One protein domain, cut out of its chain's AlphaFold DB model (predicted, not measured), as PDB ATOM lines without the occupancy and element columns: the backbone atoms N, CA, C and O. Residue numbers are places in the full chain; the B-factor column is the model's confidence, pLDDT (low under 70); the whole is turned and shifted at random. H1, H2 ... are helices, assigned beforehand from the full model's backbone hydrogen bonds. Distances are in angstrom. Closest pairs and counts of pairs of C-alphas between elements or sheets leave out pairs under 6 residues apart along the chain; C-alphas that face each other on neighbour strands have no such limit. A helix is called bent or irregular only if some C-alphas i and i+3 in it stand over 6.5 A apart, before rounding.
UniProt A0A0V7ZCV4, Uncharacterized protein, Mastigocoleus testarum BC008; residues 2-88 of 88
ATOM      1  N   ILE A   2     140.387   2.463  23.616       88.44
ATOM      2  CA  ILE A   2     140.180   1.304  22.714       88.44
ATOM      3  C   ILE A   2     139.332   0.187  23.343       88.44
ATOM      4  O   ILE A   2     138.404  -0.298  22.707       88.44
ATOM      5  N   HIS A   3     139.584  -0.166  24.609       87.19
ATOM      6  CA  HIS A   3     138.780  -1.175  25.312       87.19
ATOM      7  C   HIS A   3     137.294  -0.807  25.374       87.19
ATOM      8  O   HIS A   3     136.451  -1.638  25.065       87.19
ATOM      9  N   SER A   4     136.976   0.450  25.690       91.19
ATOM     10  CA  SER A   4     135.593   0.930  25.750       91.19
ATOM     11  C   SER A   4     134.906   0.851  24.384       91.19
ATOM     12  O   SER A   4     133.773   0.394  24.303       91.19
ATOM     13  N   ILE A   5     135.603   1.230  23.305       92.69
ATOM     14  CA  ILE A   5     135.087   1.135  21.928       92.69
ATOM     15  C   ILE A   5     134.767  -0.322  21.573       92.69
ATOM     16  O   ILE A   5     133.684  -0.608  21.064       92.69
ATOM     17  N   LEU A   6     135.675  -1.250  21.886       93.62
ATOM     18  CA  LEU A   6     135.475  -2.672  21.618       93.62
ATOM     19  C   LEU A   6     134.268  -3.233  22.387       93.62
ATOM     20  O   LEU A   6     133.480  -3.987  21.821       93.62
ATOM     21  N   THR A   7     134.082  -2.824  23.645       93.50
ATOM     22  CA  THR A   7     132.913  -3.213  24.443       93.50
ATOM     23  C   THR A   7     131.610  -2.716  23.816       93.50
ATOM     24  O   THR A   7     130.671  -3.498  23.690       93.50
ATOM     25  N   TYR A   8     131.548  -1.460  23.366       94.75
ATOM     26  CA  TYR A   8     130.343  -0.924  22.723       94.75
ATOM     27  C   TYR A   8     130.008  -1.637  21.410       94.75
ATOM     28  O   TYR A   8     128.845  -1.958  21.177       94.75
ATOM     29  N   ILE A   9     131.013  -1.940  20.584       95.50
ATOM     30  CA  ILE A   9     130.814  -2.712  19.349       95.50
ATOM     31  C   ILE A   9     130.297  -4.117  19.678       95.50
ATOM     32  O   ILE A   9     129.340  -4.574  19.059       95.50
ATOM     33  N   GLY A  10     130.876  -4.782  20.682       93.19
ATOM     34  CA  GLY A  10     130.425  -6.102  21.127       93.19
ATOM     35  C   GLY A  10     128.967  -6.104  21.593       93.19
ATOM     36  O   GLY A  10     128.197  -6.970  21.186       93.19
ATOM     37  N   ILE A  11     128.565  -5.101  22.379       93.12
ATOM     38  CA  ILE A  11     127.171  -4.928  22.820       93.12
ATOM     39  C   ILE A  11     126.251  -4.704  21.617       93.12
ATOM     40  O   ILE A  11     125.191  -5.319  21.534       93.12
ATOM     41  N   LEU A  12     126.655  -3.857  20.668       95.25
ATOM     42  CA  LEU A  12     125.854  -3.553  19.484       95.25
ATOM     43  C   LEU A  12     125.636  -4.801  18.621       95.25
ATOM     44  O   LEU A  12     124.504  -5.085  18.238       95.25
ATOM     45  N   VAL A  13     126.690  -5.583  18.371       93.50
ATOM     46  CA  VAL A  13     126.588  -6.855  17.643       93.50
ATOM     47  C   VAL A  13     125.689  -7.838  18.390       93.50
ATOM     48  O   VAL A  13     124.815  -8.448  17.781       93.50
ATOM     49  N   TYR A  14     125.857  -7.964  19.707       90.81
ATOM     50  CA  TYR A  14     125.030  -8.848  20.525       90.81
ATOM     51  C   TYR A  14     123.540  -8.479  20.449       90.81
ATOM     52  O   TYR A  14     122.705  -9.364  20.267       90.81
ATOM     53  N   LEU A  15     123.206  -7.187  20.524       91.44
ATOM     54  CA  LEU A  15     121.829  -6.704  20.403       91.44
ATOM     55  C   LEU A  15     121.258  -6.927  18.999       91.44
ATOM     56  O   LEU A  15     120.121  -7.377  18.878       91.44
ATOM     57  N   LEU A  16     122.034  -6.658  17.943       92.94
ATOM     58  CA  LEU A  16     121.602  -6.919  16.567       92.94
ATOM     59  C   LEU A  16     121.289  -8.402  16.352       92.94
ATOM     60  O   LEU A  16     120.228  -8.730  15.824       92.94
ATOM     61  N   MET A  17     122.169  -9.296  16.809       90.75
ATOM     62  CA  MET A  17     121.946 -10.740  16.707       90.75
ATOM     63  C   MET A  17     120.709 -11.174  17.492       90.75
ATOM     64  O   MET A  17     119.892 -11.922  16.959       90.75
ATOM     65  N   ALA A  18     120.526 -10.669  18.716       90.00
ATOM     66  CA  ALA A  18     119.341 -10.963  19.518       90.00
ATOM     67  C   ALA A  18     118.045 -10.538  18.803       90.00
ATOM     68  O   ALA A  18     117.084 -11.300  18.792       90.00
ATOM     69  N   ILE A  19     118.024  -9.369  18.149       90.81
ATOM     70  CA  ILE A  19     116.865  -8.900  17.370       90.81
ATOM     71  C   ILE A  19     116.606  -9.801  16.157       90.81
ATOM     72  O   ILE A  19     115.452 -10.123  15.877       90.81
ATOM     73  N   CYS A  20     117.655 -10.212  15.438       90.25
ATOM     74  CA  CYS A  20     117.522 -11.112  14.293       90.25
ATOM     75  C   CYS A  20     116.935 -12.468  14.708       90.25
ATOM     76  O   CYS A  20     115.957 -12.909  14.111       90.25
ATOM     77  N   PHE A  21     117.480 -13.095  15.756       87.31
ATOM     78  CA  PHE A  21     116.962 -14.370  16.261       87.31
ATOM     79  C   PHE A  21     115.542 -14.238  16.800       87.31
ATOM     80  O   PHE A  21     114.698 -15.081  16.505       87.31
ATOM     81  N   PHE A  22     115.259 -13.159  17.532       89.81
ATOM     82  CA  PHE A  22     113.919 -12.896  18.039       89.81
ATOM     83  C   PHE A  22     112.903 -12.789  16.903       89.81
ATOM     84  O   PHE A  22     111.835 -13.378  17.003       89.81
ATOM     85  N   ARG A  23     113.227 -12.072  15.817       90.62
ATOM     86  CA  ARG A  23     112.346 -11.953  14.644       90.62
ATOM     87  C   ARG A  23     112.077 -13.300  13.993       90.62
ATOM     88  O   ARG A  23     110.917 -13.640  13.806       90.62
ATOM     89  N   GLU A  24     113.131 -14.058  13.708       88.62
ATOM     90  CA  GLU A  24     113.005 -15.368  13.067       88.62
ATOM     91  C   GLU A  24     112.110 -16.294  13.898       88.62
ATOM     92  O   GLU A  24     111.157 -16.888  13.402       88.62
ATOM     93  N   TRP A  25     112.364 -16.378  15.202       87.31
ATOM     94  CA  TRP A  25     111.568 -17.226  16.080       87.31
ATOM     95  C   TRP A  25     110.158 -16.689  16.308       87.31
ATOM     96  O   TRP A  25     109.248 -17.481  16.548       87.31
ATOM     97  N   LEU A  26     109.956 -15.370  16.236       88.62
ATOM     98  CA  LEU A  26     108.633 -14.764  16.366       88.62
ATOM     99  C   LEU A  26     107.761 -15.147  15.177       88.62
ATOM    100  O   LEU A  26     106.592 -15.468  15.378       88.62
ATOM    101  N   ASP A  27     108.328 -15.176  13.973       88.44
ATOM    102  CA  ASP A  27     107.619 -15.639  12.784       88.44
ATOM    103  C   ASP A  27     107.202 -17.108  12.932       88.44
ATOM    104  O   ASP A  27     106.038 -17.430  12.691       88.44
ATOM    105  N   PHE A  28     108.079 -17.982  13.442       83.88
ATOM    106  CA  PHE A  28     107.707 -19.368  13.770       83.88
ATOM    107  C   PHE A  28     106.596 -19.448  14.825       83.88
ATOM    108  O   PHE A  28     105.635 -20.199  14.659       83.88
ATOM    109  N   TYR A  29     106.693 -18.654  15.889       86.38
ATOM    110  CA  TYR A  29     105.694 -18.610  16.956       86.38
ATOM    111  C   TYR A  29     104.326 -18.092  16.483       86.38
ATOM    112  O   TYR A  29     103.288 -18.502  17.001       86.38
ATOM    113  N   LEU A  30     104.302 -17.169  15.520       85.44
ATOM    114  CA  LEU A  30     103.069 -16.636  14.939       85.44
ATOM    115  C   LEU A  30     102.489 -17.538  13.845       85.44
ATOM    116  O   LEU A  30     101.274 -17.516  13.634       85.44
ATOM    117  N   ALA A  31     103.331 -18.305  13.148       86.75
ATOM    118  CA  ALA A  31     102.907 -19.250  12.123       86.75
ATOM    119  C   ALA A  31     102.135 -20.443  12.708       86.75
ATOM    120  O   ALA A  31     101.252 -20.982  12.036       86.75
ATOM    121  N   ASP A  32     102.424 -20.823  13.954       83.06
ATOM    122  CA  ASP A  32     101.720 -21.900  14.645       83.06
ATOM    123  C   ASP A  32     100.345 -21.431  15.163       83.06
ATOM    124  O   ASP A  32     100.211 -20.794  16.213       83.06
ATOM    125  N   LYS A  33      99.301 -21.698  14.367       75.31
ATOM    126  CA  LYS A  33      97.907 -21.319  14.661       75.31
ATOM    127  C   LYS A  33      97.167 -22.319  15.548       75.31
ATOM    128  O   LYS A  33      96.111 -21.959  16.064       75.31
ATOM    129  N   ASP A  34      97.709 -23.520  15.733       81.62
ATOM    130  CA  ASP A  34      97.038 -24.615  16.443       81.62
ATOM    131  C   ASP A  34      97.450 -24.707  17.927       81.62
ATOM    132  O   ASP A  34      96.949 -25.558  18.662       81.62
ATOM    133  N   MET A  35      98.317 -23.804  18.402       79.69
ATOM    134  CA  MET A  35      98.768 -23.779  19.796       79.69
ATOM    135  C   MET A  35      97.654 -23.439  20.793       79.69
ATOM    136  O   MET A  35      96.992 -22.396  20.712       79.69
ATOM    137  N   ASN A  36      97.538 -24.266  21.834       85.69
ATOM    138  CA  ASN A  36      96.669 -24.002  22.978       85.69
ATOM    139  C   ASN A  36      97.204 -22.822  23.826       85.69
ATOM    140  O   ASN A  36      98.397 -22.514  23.810       85.69
ATOM    141  N   SER A  37      96.358 -22.162  24.627       82.50
ATOM    142  CA  SER A  37      96.725 -20.945  25.379       82.50
ATOM    143  C   SER A  37      97.935 -21.129  26.304       82.50
ATOM    144  O   SER A  37      98.760 -20.227  26.442       82.50
ATOM    145  N   ASN A  38      98.056 -22.307  26.919       85.69
ATOM    146  CA  ASN A  38      99.154 -22.634  27.830       85.69
ATOM    147  C   ASN A  38     100.471 -22.867  27.078       85.69
ATOM    148  O   ASN A  38     101.524 -22.404  27.512       85.69
ATOM    149  N   GLU A  39     100.404 -23.547  25.935       85.12
ATOM    150  CA  GLU A  39     101.558 -23.788  25.061       85.12
ATOM    151  C   GLU A  39     102.053 -22.477  24.465       85.12
ATOM    152  O   GLU A  39     103.253 -22.222  24.422       85.12
ATOM    153  N   ARG A  40     101.123 -21.592  24.106       87.00
ATOM    154  CA  ARG A  40     101.426 -20.261  23.599       87.00
ATOM    155  C   ARG A  40     102.181 -19.417  24.626       87.00
ATOM    156  O   ARG A  40     103.203 -18.819  24.305       87.00
ATOM    157  N   PHE A  41     101.749 -19.426  25.888       86.75
ATOM    158  CA  PHE A  41     102.472 -18.735  26.959       86.75
ATOM    159  C   PHE A  41     103.885 -19.300  27.169       86.75
ATOM    160  O   PHE A  41     104.853 -18.540  27.238       86.75
ATOM    161  N   PHE A  42     104.020 -20.628  27.217       86.44
ATOM    162  CA  PHE A  42     105.319 -21.281  27.385       86.44
ATOM    163  C   PHE A  42     106.266 -20.990  26.212       86.44
ATOM    164  O   PHE A  42     107.407 -20.582  26.428       86.44
ATOM    165  N   SER A  43     105.783 -21.112  24.976       86.38
ATOM    166  CA  SER A  43     106.547 -20.805  23.765       86.38
ATOM    167  C   SER A  43     106.969 -19.336  23.710       86.38
ATOM    168  O   SER A  43     108.102 -19.044  23.335       86.38
ATOM    169  N   GLY A  44     106.127 -18.411  24.179       86.75
ATOM    170  CA  GLY A  44     106.499 -17.004  24.334       86.75
ATOM    171  C   GLY A  44     107.647 -16.794  25.331       86.75
ATOM    172  O   GLY A  44     108.575 -16.034  25.053       86.75
ATOM    173  N   ILE A  45     107.641 -17.503  26.466       88.62
ATOM    174  CA  ILE A  45     108.752 -17.461  27.433       88.62
ATOM    175  C   ILE A  45     110.035 -18.007  26.804       88.62
ATOM    176  O   ILE A  45     111.086 -17.380  26.924       88.62
ATOM    177  N   VAL A  46     109.961 -19.151  26.119       87.25
ATOM    178  CA  VAL A  46     111.117 -19.769  25.448       87.25
ATOM    179  C   VAL A  46     111.691 -18.839  24.380       87.25
ATOM    180  O   VAL A  46     112.910 -18.694  24.291       87.25
ATOM    181  N   LEU A  47     110.834 -18.151  23.627       88.44
ATOM    182  CA  LEU A  47     111.226 -17.186  22.607       88.44
ATOM    183  C   LEU A  47     112.022 -16.015  23.196       88.44
ATOM    184  O   LEU A  47     113.091 -15.667  22.689       88.44
ATOM    185  N   VAL A  48     111.548 -15.445  24.306       87.50
ATOM    186  CA  VAL A  48     112.265 -14.380  25.019       87.50
ATOM    187  C   VAL A  48     113.581 -14.914  25.589       87.50
ATOM    188  O   VAL A  48     114.640 -14.335  25.339       87.50
ATOM    189  N   LEU A  49     113.544 -16.040  26.308       88.12
ATOM    190  CA  LEU A  49     114.723 -16.615  26.954       88.12
ATOM    191  C   LEU A  49     115.811 -16.984  25.956       88.12
ATOM    192  O   LEU A  49     116.965 -16.624  26.170       88.12
ATOM    193  N   GLY A  50     115.473 -17.664  24.865       85.56
ATOM    194  CA  GLY A  50     116.478 -18.046  23.886       85.56
ATOM    195  C   GLY A  50     117.018 -16.839  23.105       85.56
ATOM    196  O   GLY A  50     118.158 -16.897  22.661       85.56
ATOM    197  N   SER A  51     116.254 -15.745  22.971       87.25
ATOM    198  CA  SER A  51     116.738 -14.527  22.303       87.25
ATOM    199  C   SER A  51     117.781 -13.809  23.155       87.25
ATOM    200  O   SER A  51     118.786 -13.335  22.633       87.25
ATOM    201  N   PHE A  52     117.604 -13.781  24.481       87.62
ATOM    202  CA  PHE A  52     118.633 -13.284  25.403       87.62
ATOM    203  C   PHE A  52     119.800 -14.268  25.542       87.62
ATOM    204  O   PHE A  52     120.968 -13.889  25.532       87.62
ATOM    205  N   LEU A  53     119.514 -15.560  25.631       89.81
ATOM    206  CA  LEU A  53     120.519 -16.597  25.847       89.81
ATOM    207  C   LEU A  53     120.998 -17.223  24.528       89.81
ATOM    208  O   LEU A  53     121.455 -18.367  24.520       89.81
ATOM    209  N   TRP A  54     120.943 -16.482  23.418       86.81
ATOM    210  CA  TRP A  54     121.201 -17.011  22.073       86.81
ATOM    211  C   TRP A  54     122.587 -17.651  21.945       86.81
ATOM    212  O   TRP A  54     122.724 -18.687  21.303       86.81
ATOM    213  N   ILE A  55     123.596 -17.109  22.638       88.25
ATOM    214  CA  ILE A  55     124.961 -17.665  22.675       88.25
ATOM    215  C   ILE A  55     124.971 -19.123  23.158       88.25
ATOM    216  O   ILE A  55     125.820 -19.899  22.735       88.25
ATOM    217  N   VAL A  56     124.031 -19.511  24.021       89.38
ATOM    218  CA  VAL A  56     123.907 -20.873  24.559       89.38
ATOM    219  C   VAL A  56     122.868 -21.678  23.782       89.38
ATOM    220  O   VAL A  56     123.123 -22.823  23.414       89.38
ATOM    221  N   PHE A  57     121.704 -21.097  23.488       87.00
ATOM    222  CA  PHE A  57     120.607 -21.816  22.834       87.00
ATOM    223  C   PHE A  57     120.906 -22.171  21.377       87.00
ATOM    224  O   PHE A  57     120.577 -23.276  20.953       87.00
ATOM    225  N   VAL A  58     121.570 -21.292  20.622       85.81
ATOM    226  CA  VAL A  58     121.924 -21.545  19.216       85.81
ATOM    227  C   VAL A  58     122.845 -22.767  19.062       85.81
ATOM    228  O   VAL A  58     122.491 -23.664  18.292       85.81
ATOM    229  N   PRO A  59     123.983 -22.895  19.777       88.19
ATOM    230  CA  PRO A  59     124.823 -24.084  19.650       88.19
ATOM    231  C   PRO A  59     124.145 -25.350  20.181       88.19
ATOM    232  O   PRO A  59     124.341 -26.421  19.607       88.19
ATOM    233  N   LEU A  60     123.321 -25.256  21.229       87.44
ATOM    234  CA  LEU A  60     122.551 -26.406  21.712       87.44
ATOM    235  C   LEU A  60     121.544 -26.892  20.665       87.44
ATOM    236  O   LEU A  60     121.508 -28.085  20.367       87.44
ATOM    237  N   ALA A  61     120.783 -25.978  20.060       85.88
ATOM    238  CA  ALA A  61     119.844 -26.297  18.989       85.88
ATOM    239  C   ALA A  61     120.562 -26.909  17.779       85.88
ATOM    240  O   ALA A  61     120.100 -27.903  17.220       85.88
ATOM    241  N   TYR A  62     121.733 -26.378  17.422       86.81
ATOM    242  CA  TYR A  62     122.553 -26.933  16.350       86.81
ATOM    243  C   TYR A  62     123.031 -28.360  16.656       86.81
ATOM    244  O   TYR A  62     122.973 -29.231  15.790       86.81
ATOM    245  N   LEU A  63     123.467 -28.635  17.889       87.38
ATOM    246  CA  LEU A  63     123.875 -29.982  18.299       87.38
ATOM    247  C   LEU A  63     122.711 -30.972  18.271       87.38
ATOM    248  O   LEU A  63     122.896 -32.114  17.848       87.38
ATOM    249  N   GLU A  64     121.525 -30.552  18.707       85.25
ATOM    250  CA  GLU A  64     120.336 -31.402  18.679       85.25
ATOM    251  C   GLU A  64     119.907 -31.699  17.237       85.25
ATOM    252  O   GLU A  64     119.685 -32.859  16.880       85.25
ATOM    253  N   LEU A  65     119.922 -30.685  16.367       83.12
ATOM    254  CA  LEU A  65     119.673 -30.848  14.936       83.12
ATOM    255  C   LEU A  65     120.702 -31.783  14.285       83.12
ATOM    256  O   LEU A  65     120.337 -32.655  13.498       83.12
ATOM    257  N   LEU A  66     121.984 -31.660  14.641       85.69
ATOM    258  CA  LEU A  66     123.047 -32.526  14.131       85.69
ATOM    259  C   LEU A  66     122.851 -33.983  14.570       85.69
ATOM    260  O   LEU A  66     123.025 -34.904  13.767       85.69
ATOM    261  N   LYS A  67     122.467 -34.211  15.831       83.56
ATOM    262  CA  LYS A  67     122.127 -35.552  16.334       83.56
ATOM    263  C   LYS A  67     120.923 -36.125  15.599       83.56
ATOM    264  O   LYS A  67     120.973 -37.285  15.188       83.56
ATOM    265  N   PHE A  68     119.878 -35.323  15.405       81.81
ATOM    266  CA  PHE A  68     118.686 -35.716  14.662       81.81
ATOM    267  C   PHE A  68     119.037 -36.088  13.219       81.81
ATOM    268  O   PHE A  68     118.681 -37.173  12.760       81.81
ATOM    269  N   HIS A  69     119.814 -35.249  12.533       80.38
ATOM    270  CA  HIS A  69     120.255 -35.507  11.169       80.38
ATOM    271  C   HIS A  69     121.079 -36.794  11.087       80.38
ATOM    272  O   HIS A  69     120.812 -37.645  10.246       80.38
ATOM    273  N   LYS A  70     122.020 -37.016  12.012       80.62
ATOM    274  CA  LYS A  70     122.825 -38.247  12.050       80.62
ATOM    275  C   LYS A  70     121.986 -39.498  12.328       80.62
ATOM    276  O   LYS A  70     122.241 -40.539  11.727       80.62
ATOM    277  N   LYS A  71     121.003 -39.413  13.228       79.94
ATOM    278  CA  LYS A  71     120.111 -40.530  13.579       79.94
ATOM    279  C   LYS A  71     119.170 -40.883  12.427       79.94
ATOM    280  O   LYS A  71     118.972 -42.061  12.143       79.94
ATOM    281  N   ASN A  72     118.637 -39.870  11.752       79.88
ATOM    282  CA  ASN A  72     117.633 -40.040  10.706       79.88
ATOM    283  C   ASN A  72     118.221 -40.094   9.298       79.88
ATOM    284  O   ASN A  72     117.477 -40.372   8.366       79.88
ATOM    285  N   LYS A  73     119.538 -39.916   9.130       76.75
ATOM    286  CA  LYS A  73     120.223 -39.990   7.832       76.75
ATOM    287  C   LYS A  73     119.826 -41.230   7.031       76.75
ATOM    288  O   LYS A  73     119.473 -41.100   5.872       76.75
ATOM    289  N   LYS A  74     119.790 -42.406   7.669       74.12
ATOM    290  CA  LYS A  74     119.390 -43.664   7.010       74.12
ATOM    291  C   LYS A  74     117.930 -43.676   6.551       74.12
ATOM    292  O   LYS A  74     117.622 -44.274   5.532       74.12
ATOM    293  N   ILE A  75     117.037 -43.045   7.312       78.00
ATOM    294  CA  ILE A  75     115.607 -42.969   6.988       78.00
ATOM    295  C   ILE A  75     115.389 -41.957   5.861       78.00
ATOM    296  O   ILE A  75     114.639 -42.235   4.936       78.00
ATOM    297  N   ILE A  76     116.078 -40.815   5.914       77.25
ATOM    298  CA  ILE A  76     116.038 -39.784   4.872       77.25
ATOM    299  C   ILE A  76     116.607 -40.341   3.561       77.25
ATOM    300  O   ILE A  76     115.962 -40.214   2.529       77.25
ATOM    301  N   GLU A  77     117.759 -41.021   3.603       78.75
ATOM    302  CA  GLU A  77     118.339 -41.702   2.436       78.75
ATOM    303  C   GLU A  77     117.390 -42.771   1.884       78.75
ATOM    304  O   GLU A  77     117.151 -42.799   0.682       78.75
ATOM    305  N   PHE A  78     116.775 -43.587   2.748       76.81
ATOM    306  CA  PHE A  78     115.771 -44.567   2.326       76.81
ATOM    307  C   PHE A  78     114.546 -43.913   1.672       76.81
ATOM    308  O   PHE A  78     114.075 -44.400   0.652       76.81
ATOM    309  N   MET A  79     114.028 -42.809   2.221       77.12
ATOM    310  CA  MET A  79     112.881 -42.089   1.651       77.12
ATOM    311  C   MET A  79     113.217 -41.432   0.307       77.12
ATOM    312  O   MET A  79     112.392 -41.464  -0.601       77.12
ATOM    313  N   MET A  80     114.418 -40.864   0.161       76.38
ATOM    314  CA  MET A  80     114.870 -40.262  -1.097       76.38
ATOM    315  C   MET A  80     115.096 -41.315  -2.189       76.38
ATOM    316  O   MET A  80     114.688 -41.099  -3.328       76.38
ATOM    317  N   ASP A  81     115.684 -42.461  -1.836       79.38
ATOM    318  CA  ASP A  81     115.906 -43.577  -2.759       79.38
ATOM    319  C   ASP A  81     114.575 -44.186  -3.229       79.38
ATOM    320  O   ASP A  81     114.331 -44.288  -4.429       79.38
ATOM    321  N   ASN A  82     113.646 -44.470  -2.305       75.56
ATOM    322  CA  ASN A  82     112.339 -45.036  -2.653       75.56
ATOM    323  C   ASN A  82     111.507 -44.089  -3.529       75.56
ATOM    324  O   ASN A  82     110.888 -44.534  -4.488       75.56
ATOM    325  N   ASN A  83     111.509 -42.780  -3.251       71.69
ATOM    326  CA  ASN A  83     110.752 -41.820  -4.061       71.69
ATOM    327  C   ASN A  83     111.266 -41.756  -5.516       71.69
ATOM    328  O   ASN A  83     110.472 -41.616  -6.439       71.69
ATOM    329  N   SER A  84     112.572 -41.962  -5.735       63.47
ATOM    330  CA  SER A  84     113.158 -42.038  -7.083       63.47
ATOM    331  C   SER A  84     112.787 -43.309  -7.862       63.47
ATOM    332  O   SER A  84     112.871 -43.329  -9.089       63.47
ATOM    333  N   ILE A  85     112.356 -44.367  -7.165       59.72
ATOM    334  CA  ILE A  85     111.902 -45.626  -7.771       59.72
ATOM    335  C   ILE A  85     110.447 -45.514  -8.253       59.72
ATOM    336  O   ILE A  85     110.100 -46.152  -9.240       59.72
ATOM    337  N   TYR A  86     109.610 -44.693  -7.608       56.06
ATOM    338  CA  TYR A  86     108.212 -44.481  -8.020       56.06
ATOM    339  C   TYR A  86     108.036 -43.413  -9.111       56.06
ATOM    340  O   TYR A  86     106.971 -43.340  -9.718       56.06
ATOM    341  N   GLU A  87     109.060 -42.594  -9.368       58.31
ATOM    342  CA  GLU A  87     109.060 -41.590 -10.444       58.31
ATOM    343  C   GLU A  87     109.562 -42.150 -11.796       58.31
ATOM    344  O   GLU A  87     109.691 -41.405 -12.770       58.31
ATOM    345  N   LYS A  88     109.847 -43.458 -11.864       47.72
ATOM    346  CA  LYS A  88     110.320 -44.184 -13.052       47.72
ATOM    347  C   LYS A  88     109.283 -45.183 -13.553       47.72
ATOM    348  O   LYS A  88     109.190 -45.319 -14.793       47.72
TER     349      LYS A  88
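Overview. This is residues 2 to 88 of the 88 residues of an uncharacterized protein of Mastigocoleus testarum BC008 (UniProt A0A0V7ZCV4). A short helical hairpin, H2 folded back beside the later part of H1, opens into two free arms: residues 2 to 13 of H1 stick out on one side, and the long, bent H3 leaves the end of H2 and runs off another way, with residues 59 to 88 standing free. The printed part has 87 residues with three named helices, in the order H1, H2, H3, and no named strand; its class is all helix. It is extended, with a radius of gyration of the C-alphas of 19.2 A, and flat, spanning 64 by 39 by 21 A.

Arrangement. H3, residues 54 to 86, was assigned as one helix by its hydrogen bonds but is bent: C-alphas 71 and 74 are 7.3 A apart. Its arms H3a, residues 54 to 71, and H3b, residues 74 to 86, stand at a steep tilt of 57 degrees. H2, residues 37 to 52, and H3a only just touch, with 3 pairs of C-alphas within 8 A, and only at the corner; the closest C-alphas, of Gly 50 and Phe 57, are 5.7 A apart. Their steep tilt of 68 degrees, opposite ways, is only just short of about perpendicular. H1, residues 2 to 31, and H2 form a helical hairpin: they touch, with a shallow tilt of 22 degrees, opposite ways, and their closest C-alphas, of Ala 18 and Ser 51, are 5.2 A apart. H1 touches H2 with residues 18 to 29 alone. H1 and H3a are close but not clearly touching, the closest C-alphas, of Ala 18 and Trp 54, being 6.8 A apart. H3b is apart from H1 and H2. Each O i to N i+4 pair is within hydrogen-bond range in H1, H2 and H3b, and 13 of 14 in H3a.

Along the chain. H3a, 25.0 A long, begins at C-alpha 54 (121.201, -17.011, 22.073), and H3b, 18.7 A, ends at C-alpha 86 (108.212, -44.481, -8.020). H2 is 23.2 A long. H1, 43.9 A long, begins at C-alpha 2 (140.180, 1.304, 22.714).

Size, cuts and confidence. The two C-alphas farthest apart, of Ile 2 and Lys 88, are 65.1 A apart. The printed part has no cut, and both links are tight. Residues 84 to 88 of the model are under 70 in pLDDT.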